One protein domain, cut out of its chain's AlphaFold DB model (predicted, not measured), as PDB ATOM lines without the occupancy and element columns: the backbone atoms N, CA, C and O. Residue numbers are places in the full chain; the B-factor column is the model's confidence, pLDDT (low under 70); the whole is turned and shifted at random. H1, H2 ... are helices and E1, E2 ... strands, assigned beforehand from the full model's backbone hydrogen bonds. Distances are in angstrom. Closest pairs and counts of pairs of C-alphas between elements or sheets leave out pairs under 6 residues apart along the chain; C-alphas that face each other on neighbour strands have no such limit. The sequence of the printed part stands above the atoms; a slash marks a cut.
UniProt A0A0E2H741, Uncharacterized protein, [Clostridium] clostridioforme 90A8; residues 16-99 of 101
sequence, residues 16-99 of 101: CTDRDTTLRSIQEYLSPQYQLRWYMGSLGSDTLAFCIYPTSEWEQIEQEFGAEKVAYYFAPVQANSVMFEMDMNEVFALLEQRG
ATOM      1  N   CYS A  16     -26.725  19.687  49.974       77.75
ATOM      2  CA  CYS A  16     -27.522  19.784  48.750       77.75
ATOM      3  C   CYS A  16     -27.163  21.034  47.939       77.75
ATOM      4  O   CYS A  16     -27.222  22.143  48.449       77.75
ATOM      5  N   THR A  17     -26.844  20.890  46.652       81.81
ATOM      6  CA  THR A  17     -26.791  22.034  45.728       81.81
ATOM      7  C   THR A  17     -27.950  21.930  44.752       81.81
ATOM      8  O   THR A  17     -27.910  21.086  43.853       81.81
ATOM      9  N   ASP A  18     -28.961  22.784  44.904       90.69
ATOM     10  CA  ASP A  18     -30.108  22.833  44.001       90.69
ATOM     11  C   ASP A  18     -30.064  24.054  43.065       90.69
ATOM     12  O   ASP A  18     -29.479  25.113  43.346       90.69
ATOM     13  N   ARG A  19     -30.656  23.878  41.883       93.50
ATOM     14  CA  ARG A  19     -30.610  24.874  40.804       93.50
ATOM     15  C   ARG A  19     -31.468  26.090  41.134       93.50
ATOM     16  O   ARG A  19     -31.080  27.207  40.791       93.50
ATOM     17  N   ASP A  20     -32.573  25.895  41.847       94.50
ATOM     18  CA  ASP A  20     -33.492  26.974  42.186       94.50
ATOM     19  C   ASP A  20     -32.847  27.950  43.177       94.50
ATOM     20  O   ASP A  20     -32.805  29.154  42.919       94.50
ATOM     21  N   THR A  21     -32.236  27.457  44.257       94.25
ATOM     22  CA  THR A  21     -31.479  28.266  45.229       94.25
ATOM     23  C   THR A  21     -30.341  29.022  44.558       94.25
ATOM     24  O   THR A  21     -30.126  30.203  44.849       94.25
ATOM     25  N   THR A  22     -29.648  28.379  43.615       94.38
ATOM     26  CA  THR A  22     -28.593  29.026  42.827       94.38
ATOM     27  C   THR A  22     -29.142  30.221  42.045       94.38
ATOM     28  O   THR A  22     -28.607  31.325  42.150       94.38
ATOM     29  N   LEU A  23     -30.225  30.029  41.286       95.88
ATOM     30  CA  LEU A  23     -30.815  31.067  40.434       95.88
ATOM     31  C   LEU A  23     -31.448  32.203  41.239       95.88
ATOM     32  O   LEU A  23     -31.263  33.370  40.888       95.88
ATOM     33  N   ARG A  24     -32.116  31.896  42.356       96.00
ATOM     34  CA  ARG A  24     -32.623  32.915  43.287       96.00
ATOM     35  C   ARG A  24     -31.492  33.769  43.861       96.00
ATOM     36  O   ARG A  24     -31.599  34.992  43.887       96.00
ATOM     37  N   SER A  25     -30.374  33.142  44.230       94.75
ATOM     38  CA  SER A  25     -29.189  33.849  44.736       94.75
ATOM     39  C   SER A  25     -28.506  34.691  43.656       94.75
ATOM     40  O   SER A  25     -28.029  35.791  43.934       94.75
ATOM     41  N   ILE A  26     -28.484  34.209  42.407       94.75
ATOM     42  CA  ILE A  26     -28.033  34.996  41.251       94.75
ATOM     43  C   ILE A  26     -28.927  36.229  41.077       94.75
ATOM     44  O   ILE A  26     -28.401  37.331  40.939       94.75
ATOM     45  N   GLN A  27     -30.252  36.080  41.114       95.88
ATOM     46  CA  GLN A  27     -31.171  37.213  41.007       95.88
ATOM     47  C   GLN A  27     -30.957  38.235  42.133       95.88
ATOM     48  O   GLN A  27     -30.882  39.436  41.868       95.88
ATOM     49  N   GLU A  28     -30.807  37.783  43.379       94.56
ATOM     50  CA  GLU A  28     -30.503  38.668  44.509       94.56
ATOM     51  C   GLU A  28     -29.186  39.427  44.289       94.56
ATOM     52  O   GLU A  28     -29.113  40.643  44.478       94.56
ATOM     53  N   TYR A  29     -28.157  38.734  43.800       93.62
ATOM     54  CA  TYR A  29     -26.869  39.334  43.469       93.62
ATOM     55  C   TYR A  29     -26.965  40.378  42.345       93.62
ATOM     56  O   TYR A  29     -26.283  41.406  42.393       93.62
ATOM     57  N   LEU A  30     -27.781  40.125  41.322       94.25
ATOM     58  CA  LEU A  30     -27.971  40.998  40.160       94.25
ATOM     59  C   LEU A  30     -28.794  42.253  40.485       94.25
ATOM     60  O   LEU A  30     -28.560  43.323  39.910       94.25
ATOM     61  N   SER A  31     -29.702  42.144  41.450       93.12
ATOM     62  CA  SER A  31     -30.566  43.237  41.884       93.12
ATOM     63  C   SER A  31     -29.773  44.427  42.472       93.12
ATOM     64  O   SER A  31     -28.725  44.241  43.111       93.12
ATOM     65  N   PRO A  32     -30.227  45.683  42.275       95.25
ATOM     66  CA  PRO A  32     -31.349  46.108  41.426       95.25
ATOM     67  C   PRO A  32     -30.957  46.397  39.965       95.25
ATOM     68  O   PRO A  32     -31.821  46.761  39.173       95.25
ATOM     69  N   GLN A  33     -29.672  46.295  39.597       97.44
ATOM     70  CA  GLN A  33     -29.196  46.726  38.274       97.44
ATOM     71  C   GLN A  33     -29.723  45.843  37.136       97.44
ATOM     72  O   GLN A  33     -30.005  46.351  36.053       97.44
ATOM     73  N   TYR A  34     -29.857  44.543  37.387       98.06
ATOM     74  CA  TYR A  34     -30.280  43.558  36.400       98.06
ATOM     75  C   TYR A  34     -31.407  42.687  36.956       98.06
ATOM     76  O   TYR A  34     -31.493  42.457  38.166       98.06
ATOM     77  N   GLN A  35     -32.228  42.155  36.053       98.19
ATOM     78  CA  GLN A  35     -33.216  41.122  36.355       98.19
ATOM     79  C   GLN A  35     -32.994  39.893  35.478       98.19
ATOM     80  O   GLN A  35     -32.919  39.986  34.249       98.19
ATOM     81  N   LEU A  36     -32.933  38.748  36.147       98.44
ATOM     82  CA  LEU A  36     -33.044  37.404  35.614       98.44
ATOM     83  C   LEU A  36     -34.530  37.055  35.465       98.44
ATOM     84  O   LEU A  36     -35.290  37.080  36.437       98.44
ATOM     85  N   ARG A  37     -34.942  36.699  34.250       98.44
ATOM     86  CA  ARG A  37     -36.292  36.209  33.958       98.44
ATOM     87  C   ARG A  37     -36.237  34.845  33.287       98.44
ATOM     88  O   ARG A  37     -35.380  34.596  32.438       98.44
ATOM     89  N   TRP A  38     -37.147  33.968  33.681       98.25
ATOM     90  CA  TRP A  38     -37.358  32.659  33.084       98.25
ATOM     91  C   TRP A  38     -38.160  32.803  31.793       98.25
ATOM     92  O   TRP A  38     -39.268  33.340  31.807       98.25
ATOM     93  N   TYR A  39     -37.613  32.324  30.675       97.81
ATOM     94  CA  TYR A  39     -38.374  32.181  29.442       97.81
ATOM     95  C   TYR A  39     -39.396  31.051  29.589       97.81
ATOM     96  O   TYR A  39     -39.064  29.868  29.523       97.81
ATOM     97  N   MET A  40     -40.660  31.425  29.749       96.56
ATOM     98  CA  MET A  40     -41.740  30.494  30.065       96.56
ATOM     99  C   MET A  40     -42.081  29.541  28.919       96.56
ATOM    100  O   MET A  40     -42.704  28.515  29.161       96.56
ATOM    101  N   GLY A  41     -41.619  29.811  27.692       95.06
ATOM    102  CA  GLY A  41     -41.702  28.843  26.593       95.06
ATOM    103  C   GLY A  41     -40.860  27.580  26.819       95.06
ATOM    104  O   GLY A  41     -41.032  26.606  26.097       95.06
ATOM    105  N   SER A  42     -39.964  27.578  27.812       96.25
ATOM    106  CA  SER A  42     -39.233  26.383  28.237       96.25
ATOM    107  C   SER A  42     -39.883  25.663  29.430       96.25
ATOM    108  O   SER A  42     -39.275  24.738  29.962       96.25
ATOM    109  N   LEU A  43     -41.049  26.101  29.922       95.12
ATOM    110  CA  LEU A  43     -41.753  25.437  31.026       95.12
ATOM    111  C   LEU A  43     -42.064  23.978  30.661       95.12
ATOM    112  O   LEU A  43     -42.602  23.703  29.594       95.12
ATOM    113  N   GLY A  44     -41.702  23.043  31.544       89.62
ATOM    114  CA  GLY A  44     -41.890  21.606  31.320       89.62
ATOM    115  C   GLY A  44     -40.899  20.958  30.346       89.62
ATOM    116  O   GLY A  44     -40.969  19.751  30.131       89.62
ATOM    117  N   SER A  45     -39.960  21.724  29.779       91.69
ATOM    118  CA  SER A  45     -38.838  21.170  29.016       91.69
ATOM    119  C   SER A  45     -37.792  20.554  29.949       91.69
ATOM    120  O   SER A  45     -37.606  20.988  31.085       91.69
ATOM    121  N   ASP A  46     -37.049  19.575  29.435       91.12
ATOM    122  CA  ASP A  46     -35.839  19.036  30.058       91.12
ATOM    123  C   ASP A  46     -34.724  20.089  30.219       91.12
ATOM    124  O   ASP A  46     -33.854  19.942  31.081       91.12
ATOM    125  N   THR A  47     -34.763  21.165  29.424       93.06
ATOM    126  CA  THR A  47     -33.825  22.289  29.488       93.06
ATOM    127  C   THR A  47     -34.563  23.618  29.657       93.06
ATOM    128  O   THR A  47     -35.226  24.102  28.741       93.06
ATOM    129  N   LEU A  48     -34.392  24.261  30.816       96.38
ATOM    130  CA  LEU A  48     -34.962  25.585  31.079       96.38
ATOM    131  C   LEU A  48     -34.069  26.716  30.544       96.38
ATOM    132  O   LEU A  48     -32.841  26.629  30.613       96.38
ATOM    133  N   ALA A  49     -34.677  27.798  30.052       97.81
ATOM    134  CA  ALA A  49     -33.971  28.939  29.466       97.81
ATOM    135  C   ALA A  49     -34.206  30.237  30.250       97.81
ATOM    136  O   ALA A  49     -35.326  30.547  30.638       97.81
ATOM    137  N   PHE A  50     -33.165  31.047  30.438       98.12
ATOM    138  CA  PHE A  50     -33.244  32.288  31.214       98.12
ATOM    139  C   PHE A  50     -32.576  33.455  30.487       98.12
ATOM    140  O   PHE A  50     -31.606  33.268  29.750       98.12
ATOM    141  N   CYS A  51     -33.065  34.668  30.742       97.44
ATOM    142  CA  CYS A  51     -32.531  35.909  30.190       97.44
ATOM    143  C   CYS A  51     -32.168  36.879  31.317       97.44
ATOM    144  O   CYS A  51     -32.922  37.023  32.277       97.44
ATOM    145  N   ILE A  52     -31.032  37.566  31.189       98.00
ATOM    146  CA  ILE A  52     -30.609  38.626  32.111       98.00
ATOM    147  C   ILE A  52     -30.482  39.910  31.314       98.00
ATOM    148  O   ILE A  52     -29.616  39.973  30.446       98.00
ATOM    149  N   TYR A  53     -31.265  40.928  31.667       98.00
ATOM    150  CA  TYR A  53     -31.146  42.285  31.120       98.00
ATOM    151  C   TYR A  53     -31.101  43.329  32.235       98.00
ATOM    152  O   TYR A  53     -31.507  43.033  33.369       98.00
ATOM    153  N   PRO A  54     -30.590  44.543  31.951       98.44
ATOM    154  CA  PRO A  54     -30.748  45.675  32.850       98.44
ATOM    155  C   PRO A  54     -32.217  45.872  33.225       98.44
ATOM    156  O   PRO A  54     -33.105  45.745  32.383       98.44
ATOM    157  N   THR A  55     -32.478  46.231  34.480       98.19
ATOM    158  CA  THR A  55     -33.840  46.525  34.956       98.19
ATOM    159  C   THR A  55     -34.520  47.586  34.091       98.19
ATOM    160  O   THR A  55     -35.677  47.419  33.726       98.19
ATOM    161  N   SER A  56     -33.777  48.610  33.664       98.38
ATOM    162  CA  SER A  56     -34.289  49.663  32.781       98.38
ATOM    163  C   SER A  56     -34.709  49.162  31.397       98.38
ATOM    164  O   SER A  56     -35.619  49.723  30.800       98.38
ATOM    165  N   GLU A  57     -34.053  48.129  30.862       98.44
ATOM    166  CA  GLU A  57     -34.447  47.543  29.574       98.44
ATOM    167  C   GLU A  57     -35.723  46.714  29.725       98.44
ATOM    168  O   GLU A  57     -36.619  46.813  28.892       98.44
ATOM    169  N   TRP A  58     -35.867  45.965  30.824       98.25
ATOM    170  CA  TRP A  58     -37.137  45.307  31.136       98.25
ATOM    171  C   TRP A  58     -38.279  46.311  31.281       98.25
ATOM    172  O   TRP A  58     -39.331  46.100  30.687       98.25
ATOM    173  N   GLU A  59     -38.062  47.418  31.991       98.31
ATOM    174  CA  GLU A  59     -39.056  48.489  32.130       98.31
ATOM    175  C   GLU A  59     -39.471  49.069  30.769       98.31
ATOM    176  O   GLU A  59     -40.652  49.327  30.547       98.31
ATOM    177  N   GLN A  60     -38.532  49.238  29.830       98.56
ATOM    178  CA  GLN A  60     -38.837  49.683  28.464       98.56
ATOM    179  C   GLN A  60     -39.695  48.662  27.707       98.56
ATOM    180  O   GLN A  60     -40.704  49.033  27.107       98.56
ATOM    181  N   ILE A  61     -39.342  47.377  27.774       98.25
ATOM    182  CA  ILE A  61     -40.105  46.298  27.130       98.25
ATOM    183  C   ILE A  61     -41.517  46.208  27.737       98.25
ATOM    184  O   ILE A  61     -42.502  46.035  27.020       98.25
ATOM    185  N   GLU A  62     -41.648  46.361  29.055       98.50
ATOM    186  CA  GLU A  62     -42.939  46.372  29.754       98.50
ATOM    187  C   GLU A  62     -43.791  47.594  29.403       98.50
ATOM    188  O   GLU A  62     -45.009  47.463  29.284       98.50
ATOM    189  N   GLN A  63     -43.176  48.761  29.188       98.50
ATOM    190  CA  GLN A  63     -43.864  49.952  28.682       98.50
ATOM    191  C   GLN A  63     -44.355  49.766  27.240       98.50
ATOM    192  O   GLN A  63     -45.433  50.250  26.903       98.50
ATOM    193  N   GLU A  64     -43.592  49.066  26.395       98.44
ATOM    194  CA  GLU A  64     -43.936  48.840  24.987       98.44
ATOM    195  C   GLU A  64     -45.025  47.769  24.805       98.44
ATOM    196  O   GLU A  64     -45.974  47.965  24.044       98.44
ATOM    197  N   PHE A  65     -44.914  46.639  25.507       97.81
ATOM    198  CA  PHE A  65     -45.763  45.462  25.277       97.81
ATOM    199  C   PHE A  65     -46.775  45.176  26.393       97.81
ATOM    200  O   PHE A  65     -47.654  44.330  26.206       97.81
ATOM    201  N   GLY A  66     -46.671  45.871  27.526       98.25
ATOM    202  CA  GLY A  66     -47.472  45.654  28.727       98.25
ATOM    203  C   GLY A  66     -46.833  44.644  29.683       98.25
ATOM    204  O   GLY A  66     -46.472  43.535  29.287       98.25
ATOM    205  N   ALA A  67     -46.745  45.006  30.966       97.06
ATOM    206  CA  ALA A  67     -46.084  44.198  31.995       97.06
ATOM    207  C   ALA A  67     -46.642  42.770  32.113       97.06
ATOM    208  O   ALA A  67     -45.870  41.821  32.206       97.06
ATOM    209  N   GLU A  68     -47.965  42.595  32.035       96.25
ATOM    210  CA  GLU A  68     -48.600  41.268  32.094       96.25
ATOM    211  C   GLU A  68     -48.181  40.375  30.922       96.25
ATOM    212  O   GLU A  68     -47.828  39.213  31.113       96.25
ATOM    213  N   LYS A  69     -48.154  40.930  29.704       96.50
ATOM    214  CA  LYS A  69     -47.748  40.195  28.501       96.50
ATOM    215  C   LYS A  69     -46.271  39.820  28.553       96.50
ATOM    216  O   LYS A  69     -45.901  38.712  28.173       96.50
ATOM    217  N   VAL A  70     -45.423  40.727  29.030       98.00
ATOM    218  CA  VAL A  70     -43.994  40.448  29.195       98.00
ATOM    219  C   VAL A  70     -43.782  39.382  30.266       98.00
ATOM    220  O   VAL A  70     -43.063  38.424  30.004       98.00
ATOM    221  N   ALA A  71     -44.444  39.486  31.421       96.25
ATOM    222  CA  ALA A  71     -44.362  38.497  32.495       96.25
ATOM    223  C   ALA A  71     -44.910  37.120  32.082       96.25
ATOM    224  O   ALA A  71     -44.395  36.102  32.540       96.25
ATOM    225  N   TYR A  72     -45.900  37.077  31.182       95.94
ATOM    226  CA  TYR A  72     -46.388  35.828  30.601       95.94
ATOM    227  C   TYR A  72     -45.257  35.070  29.897       95.94
ATOM    228  O   TYR A  72     -45.068  33.889  30.171       95.94
ATOM    229  N   TYR A  73     -44.476  35.722  29.031       97.44
ATOM    230  CA  TYR A  73     -43.386  35.060  28.294       97.44
ATOM    231  C   TYR A  73     -42.065  34.987  29.069       97.44
ATOM    232  O   TYR A  73     -41.294  34.049  28.875       97.44
ATOM    233  N   PHE A  74     -41.806  35.962  29.935       98.00
ATOM    234  CA  PHE A  74     -40.570  36.126  30.691       98.00
ATOM    235  C   PHE A  74     -40.903  36.379  32.161       98.00
ATOM    236  O   PHE A  74     -40.979  37.528  32.605       98.00
ATOM    237  N   ALA A  75     -41.110  35.309  32.926       97.25
ATOM    238  CA  ALA A  75     -41.474  35.418  34.332       97.25
ATOM    239  C   ALA A  75     -40.256  35.848  35.170       97.25
ATOM    240  O   ALA A  75     -39.192  35.234  35.059       97.25
ATOM    241  N   PRO A  76     -40.358  36.887  36.014       97.31
ATOM    242  CA  PRO A  76     -39.254  37.280  36.880       97.31
ATOM    243  C   PRO A  76     -38.934  36.177  37.890       97.31
ATOM    244  O   PRO A  76     -39.840  35.617  38.509       97.31
ATOM    245  N   VAL A  77     -37.645  35.895  38.093       97.62
ATOM    246  CA  VAL A  77     -37.212  35.024  39.192       97.62
ATOM    247  C   VAL A  77     -37.381  35.788  40.507       97.62
ATOM    248  O   VAL A  77     -36.926  36.920  40.649       97.62
ATOM    249  N   GLN A  78     -38.056  35.178  41.472       95.00
ATOM    250  CA  GLN A  78     -38.367  35.741  42.785       95.00
ATOM    251  C   GLN A  78     -37.816  34.845  43.898       95.00
ATOM    252  O   GLN A  78     -37.411  33.705  43.670       95.00
ATOM    253  N   ALA A  79     -37.826  35.349  45.133       91.75
ATOM    254  CA  ALA A  79     -37.305  34.633  46.300       91.75
ATOM    255  C   ALA A  79     -38.015  33.291  46.585       91.75
ATOM    256  O   ALA A  79     -37.454  32.437  47.262       91.75
ATOM    257  N   ASN A  80     -39.222  33.092  46.060       92.06
ATOM    258  CA  ASN A  80     -40.012  31.868  46.185       92.06
ATOM    259  C   ASN A  80     -40.234  31.148  44.843       92.06
ATOM    260  O   ASN A  80     -41.078  30.261  44.775       92.06
ATOM    261  N   SER A  81     -39.515  31.520  43.776       94.25
ATOM    262  CA  SER A  81     -39.620  30.808  42.500       94.25
ATOM    263  C   SER A  81     -39.168  29.359  42.653       94.25
ATOM    264  O   SER A  81     -38.056  29.106  43.130       94.25
ATOM    265  N   VAL A  82     -40.025  28.446  42.200       93.94
ATOM    266  CA  VAL A  82     -39.731  27.028  41.980       93.94
ATOM    267  C   VAL A  82     -39.699  26.823  40.469       93.94
ATOM    268  O   VAL A  82     -40.631  27.233  39.777       93.94
ATOM    269  N   MET A  83     -38.595  26.297  39.944       94.62
ATOM    270  CA  MET A  83     -38.358  26.199  38.497       94.62
ATOM    271  C   MET A  83     -37.985  24.770  38.104       94.62
ATOM    272  O   MET A  83     -38.592  24.219  37.193       94.62
ATOM    273  N   PHE A  84     -37.022  24.162  38.801       93.00
ATOM    274  CA  PHE A  84     -36.551  22.801  38.522       93.00
ATOM    275  C   PHE A  84     -37.183  21.724  39.404       93.00
ATOM    276  O   PHE A  84     -37.244  20.575  38.980       93.00
ATOM    277  N   GLU A  85     -37.634  22.076  40.607       89.81
ATOM    278  CA  GLU A  85     -38.156  21.109  41.586       89.81
ATOM    279  C   GLU A  85     -39.665  20.845  41.443       89.81
ATOM    280  O   GLU A  85     -40.249  20.168  42.285       89.81
ATOM    281  N   MET A  86     -40.310  21.372  40.394       92.31
ATOM    282  CA  MET A  86     -41.731  21.119  40.145       92.31
ATOM    283  C   MET A  86     -41.970  19.690  39.666       92.31
ATOM    284  O   MET A  86     -41.289  19.202  38.757       92.31
ATOM    285  N   ASP A  87     -42.987  19.042  40.226       92.19
ATOM    286  CA  ASP A  87     -43.461  17.761  39.719       92.19
ATOM    287  C   ASP A  87     -44.289  17.924  38.427       92.19
ATOM    288  O   ASP A  87     -44.682  19.023  38.027       92.19
ATOM    289  N   MET A  88     -44.551  16.813  37.729       90.44
ATOM    290  CA  MET A  88     -45.298  16.856  36.466       90.44
ATOM    291  C   MET A  88     -46.700  17.457  36.625       90.44
ATOM    292  O   MET A  88     -47.146  18.169  35.731       90.44
ATOM    293  N   ASN A  89     -47.396  17.196  37.735       93.88
ATOM    294  CA  ASN A  89     -48.739  17.734  37.952       93.88
ATOM    295  C   ASN A  89     -48.688  19.250  38.143       93.88
ATOM    296  O   ASN A  89     -49.542  19.956  37.613       93.88
ATOM    297  N   GLU A  90     -47.683  19.750  38.864       93.00
ATOM    298  CA  GLU A  90     -47.452  21.185  39.032       93.00
ATOM    299  C   GLU A  90     -47.153  21.860  37.689       93.00
ATOM    300  O   GLU A  90     -47.752  22.890  37.373       93.00
ATOM    301  N   VAL A  91     -46.303  21.246  36.857       91.69
ATOM    302  CA  VAL A  91     -46.012  21.733  35.499       91.69
ATOM    303  C   VAL A  91     -47.278  21.777  34.640       91.69
ATOM    304  O   VAL A  91     -47.554  22.808  34.026       91.69
ATOM    305  N   PHE A  92     -48.072  20.700  34.609       92.19
ATOM    306  CA  PHE A  92     -49.319  20.661  33.837       92.19
ATOM    307  C   PHE A  92     -50.334  21.691  34.333       92.19
ATOM    308  O   PHE A  92     -50.904  22.413  33.520       92.19
ATOM    309  N   ALA A  93     -50.507  21.833  35.648       93.50
ATOM    310  CA  ALA A  93     -51.403  22.836  36.218       93.50
ATOM    311  C   ALA A  93     -50.990  24.265  35.823       93.50
ATOM    312  O   ALA A  93     -51.845  25.103  35.532       93.50
ATOM    313  N   LEU A  94     -49.685  24.551  35.778       92.00
ATOM    314  CA  LEU A  94     -49.160  25.834  35.308       92.00
ATOM    315  C   LEU A  94     -49.370  26.042  33.803       92.00
ATOM    316  O   LEU A  94     -49.739  27.145  33.404       92.00
ATOM    317  N   LEU A  95     -49.171  25.019  32.969       91.62
ATOM    318  CA  LEU A  95     -49.449  25.096  31.527       91.62
ATOM    319  C   LEU A  95     -50.942  25.338  31.254       91.62
ATOM    320  O   LEU A  95     -51.285  26.217  30.463       91.62
ATOM    321  N   GLU A  96     -51.833  24.646  31.967       91.38
ATOM    322  CA  GLU A  96     -53.285  24.839  31.870       91.38
ATOM    323  C   GLU A  96     -53.706  26.259  32.262       91.38
ATOM    324  O   GLU A  96     -54.459  26.902  31.531       91.38
ATOM    325  N   GLN A  97     -53.182  26.791  33.373       89.44
ATOM    326  CA  GLN A  97     -53.455  28.169  33.806       89.44
ATOM    327  C   GLN A  97     -53.022  29.212  32.774       89.44
ATOM    328  O   GLN A  97     -53.601  30.298  32.707       89.44
ATOM    329  N   ARG A  98     -52.004  28.891  31.976       88.50
ATOM    330  CA  ARG A  98     -51.487  29.756  30.916       88.50
ATOM    331  C   ARG A  98     -52.248  29.591  29.598       88.50
ATOM    332  O   ARG A  98     -52.182  30.479  28.761       88.50
ATOM    333  N   GLY A  99     -53.020  28.516  29.436       83.69
ATOM    334  CA  GLY A  99     -53.656  28.160  28.164       83.69
ATOM    335  C   GLY A  99     -52.693  27.505  27.168       83.69
ATOM    336  O   GLY A  99     -52.980  27.496  25.974       83.69
TER     337      GLY A  99
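Overview. This is residues 16 to 99 of the 101 residues of an uncharacterized protein of [Clostridium] clostridioforme 90A8 (UniProt A0A0E2H741). A small sheet of three antiparallel strands, E2, E1 and E3, makes the middle, with helix H1 covering one face along E1. H2 starts on the opposite face at the end of E2 and makes a corner with H3, which leads back to E3 beside the strands; H4 sits away from the sheet, past a long link. The printed part has 84 residues, with four named helices and three named strands in the order H1 E1 E2 H2 H3 E3 H4, in the mixed class of helices and strands. It is compact, with a radius of gyration of the C-alphas of 13.1 A and spans of 35 by 34 by 19 A.

Along the chain. Find C-alpha 34 at (-30.280, 43.558, 36.400); from there E1, residues 34 to 39, runs 15.6 A. Its neighbours are E2, residues 50 to 54, 13.7 A long, and E3, residues 74 to 76, 6.4 A long. H1, residues 19 to 30, begins at C-alpha 19 at (-30.610, 24.874, 40.804) and runs 16.4 A. Look next for H2, residues 55 to 65, 15.4 A long, and H3, residues 67 to 73, 10.2 A long. H4, residues 88 to 98, runs 15.3 A and ends at C-alpha 98 at (-51.487, 29.756, 30.916).

Arrangement. Start at E1, the inner strand. It forms a hairpin with E2, antiparallel at 152 degrees; look for N 37 and O 51, 2.8 A apart and within hydrogen-bond range. E3 is antiparallel to E1 at 130 degrees, with N 38 and O 75 at 2.8 A. E2, H2, H3 and E3 make a split strand-helix-strand unit, two strands of one sheet joined through helices, with E1 between the two strands in the sheet, and its crossover is right-handed. H1 is on the sheet at a height of 10.1 A and runs along the strands, at 4 degrees to E1 on the local plane; the closest C-alphas, of Gln 27 and Leu 36, are 5.7 A apart. H2 is on the opposite face and only just over E1, with 3 of its 11 C-alphas falling on it; the C-alphas of Tyr 34 and Thr 55 come closest, at 4.9 A. H2 and H3 touch only at the corner, about perpendicular at 84 degrees, with the C-alphas of Glu 62 and Val 70 closest at 6.0 A. H3 stands at the sheet's level. H4 is not on the sheet; it is close to H3 but not clearly touching, the C-alphas of Tyr 72 and Arg 98 being 7.9 A apart. In H1, H2, H3 and H4 every O i to N i+4 pair is within hydrogen-bond range.

Size, cuts and confidence. The two C-alphas farthest apart, those of Cys 16 and Glu 64, are 41.0 A apart. The printed part has no cut, and the link from E3 to H4, 11 residues, is long. The mean pLDDT of the printed part is 94.8, and no printed residue of this model is under 70.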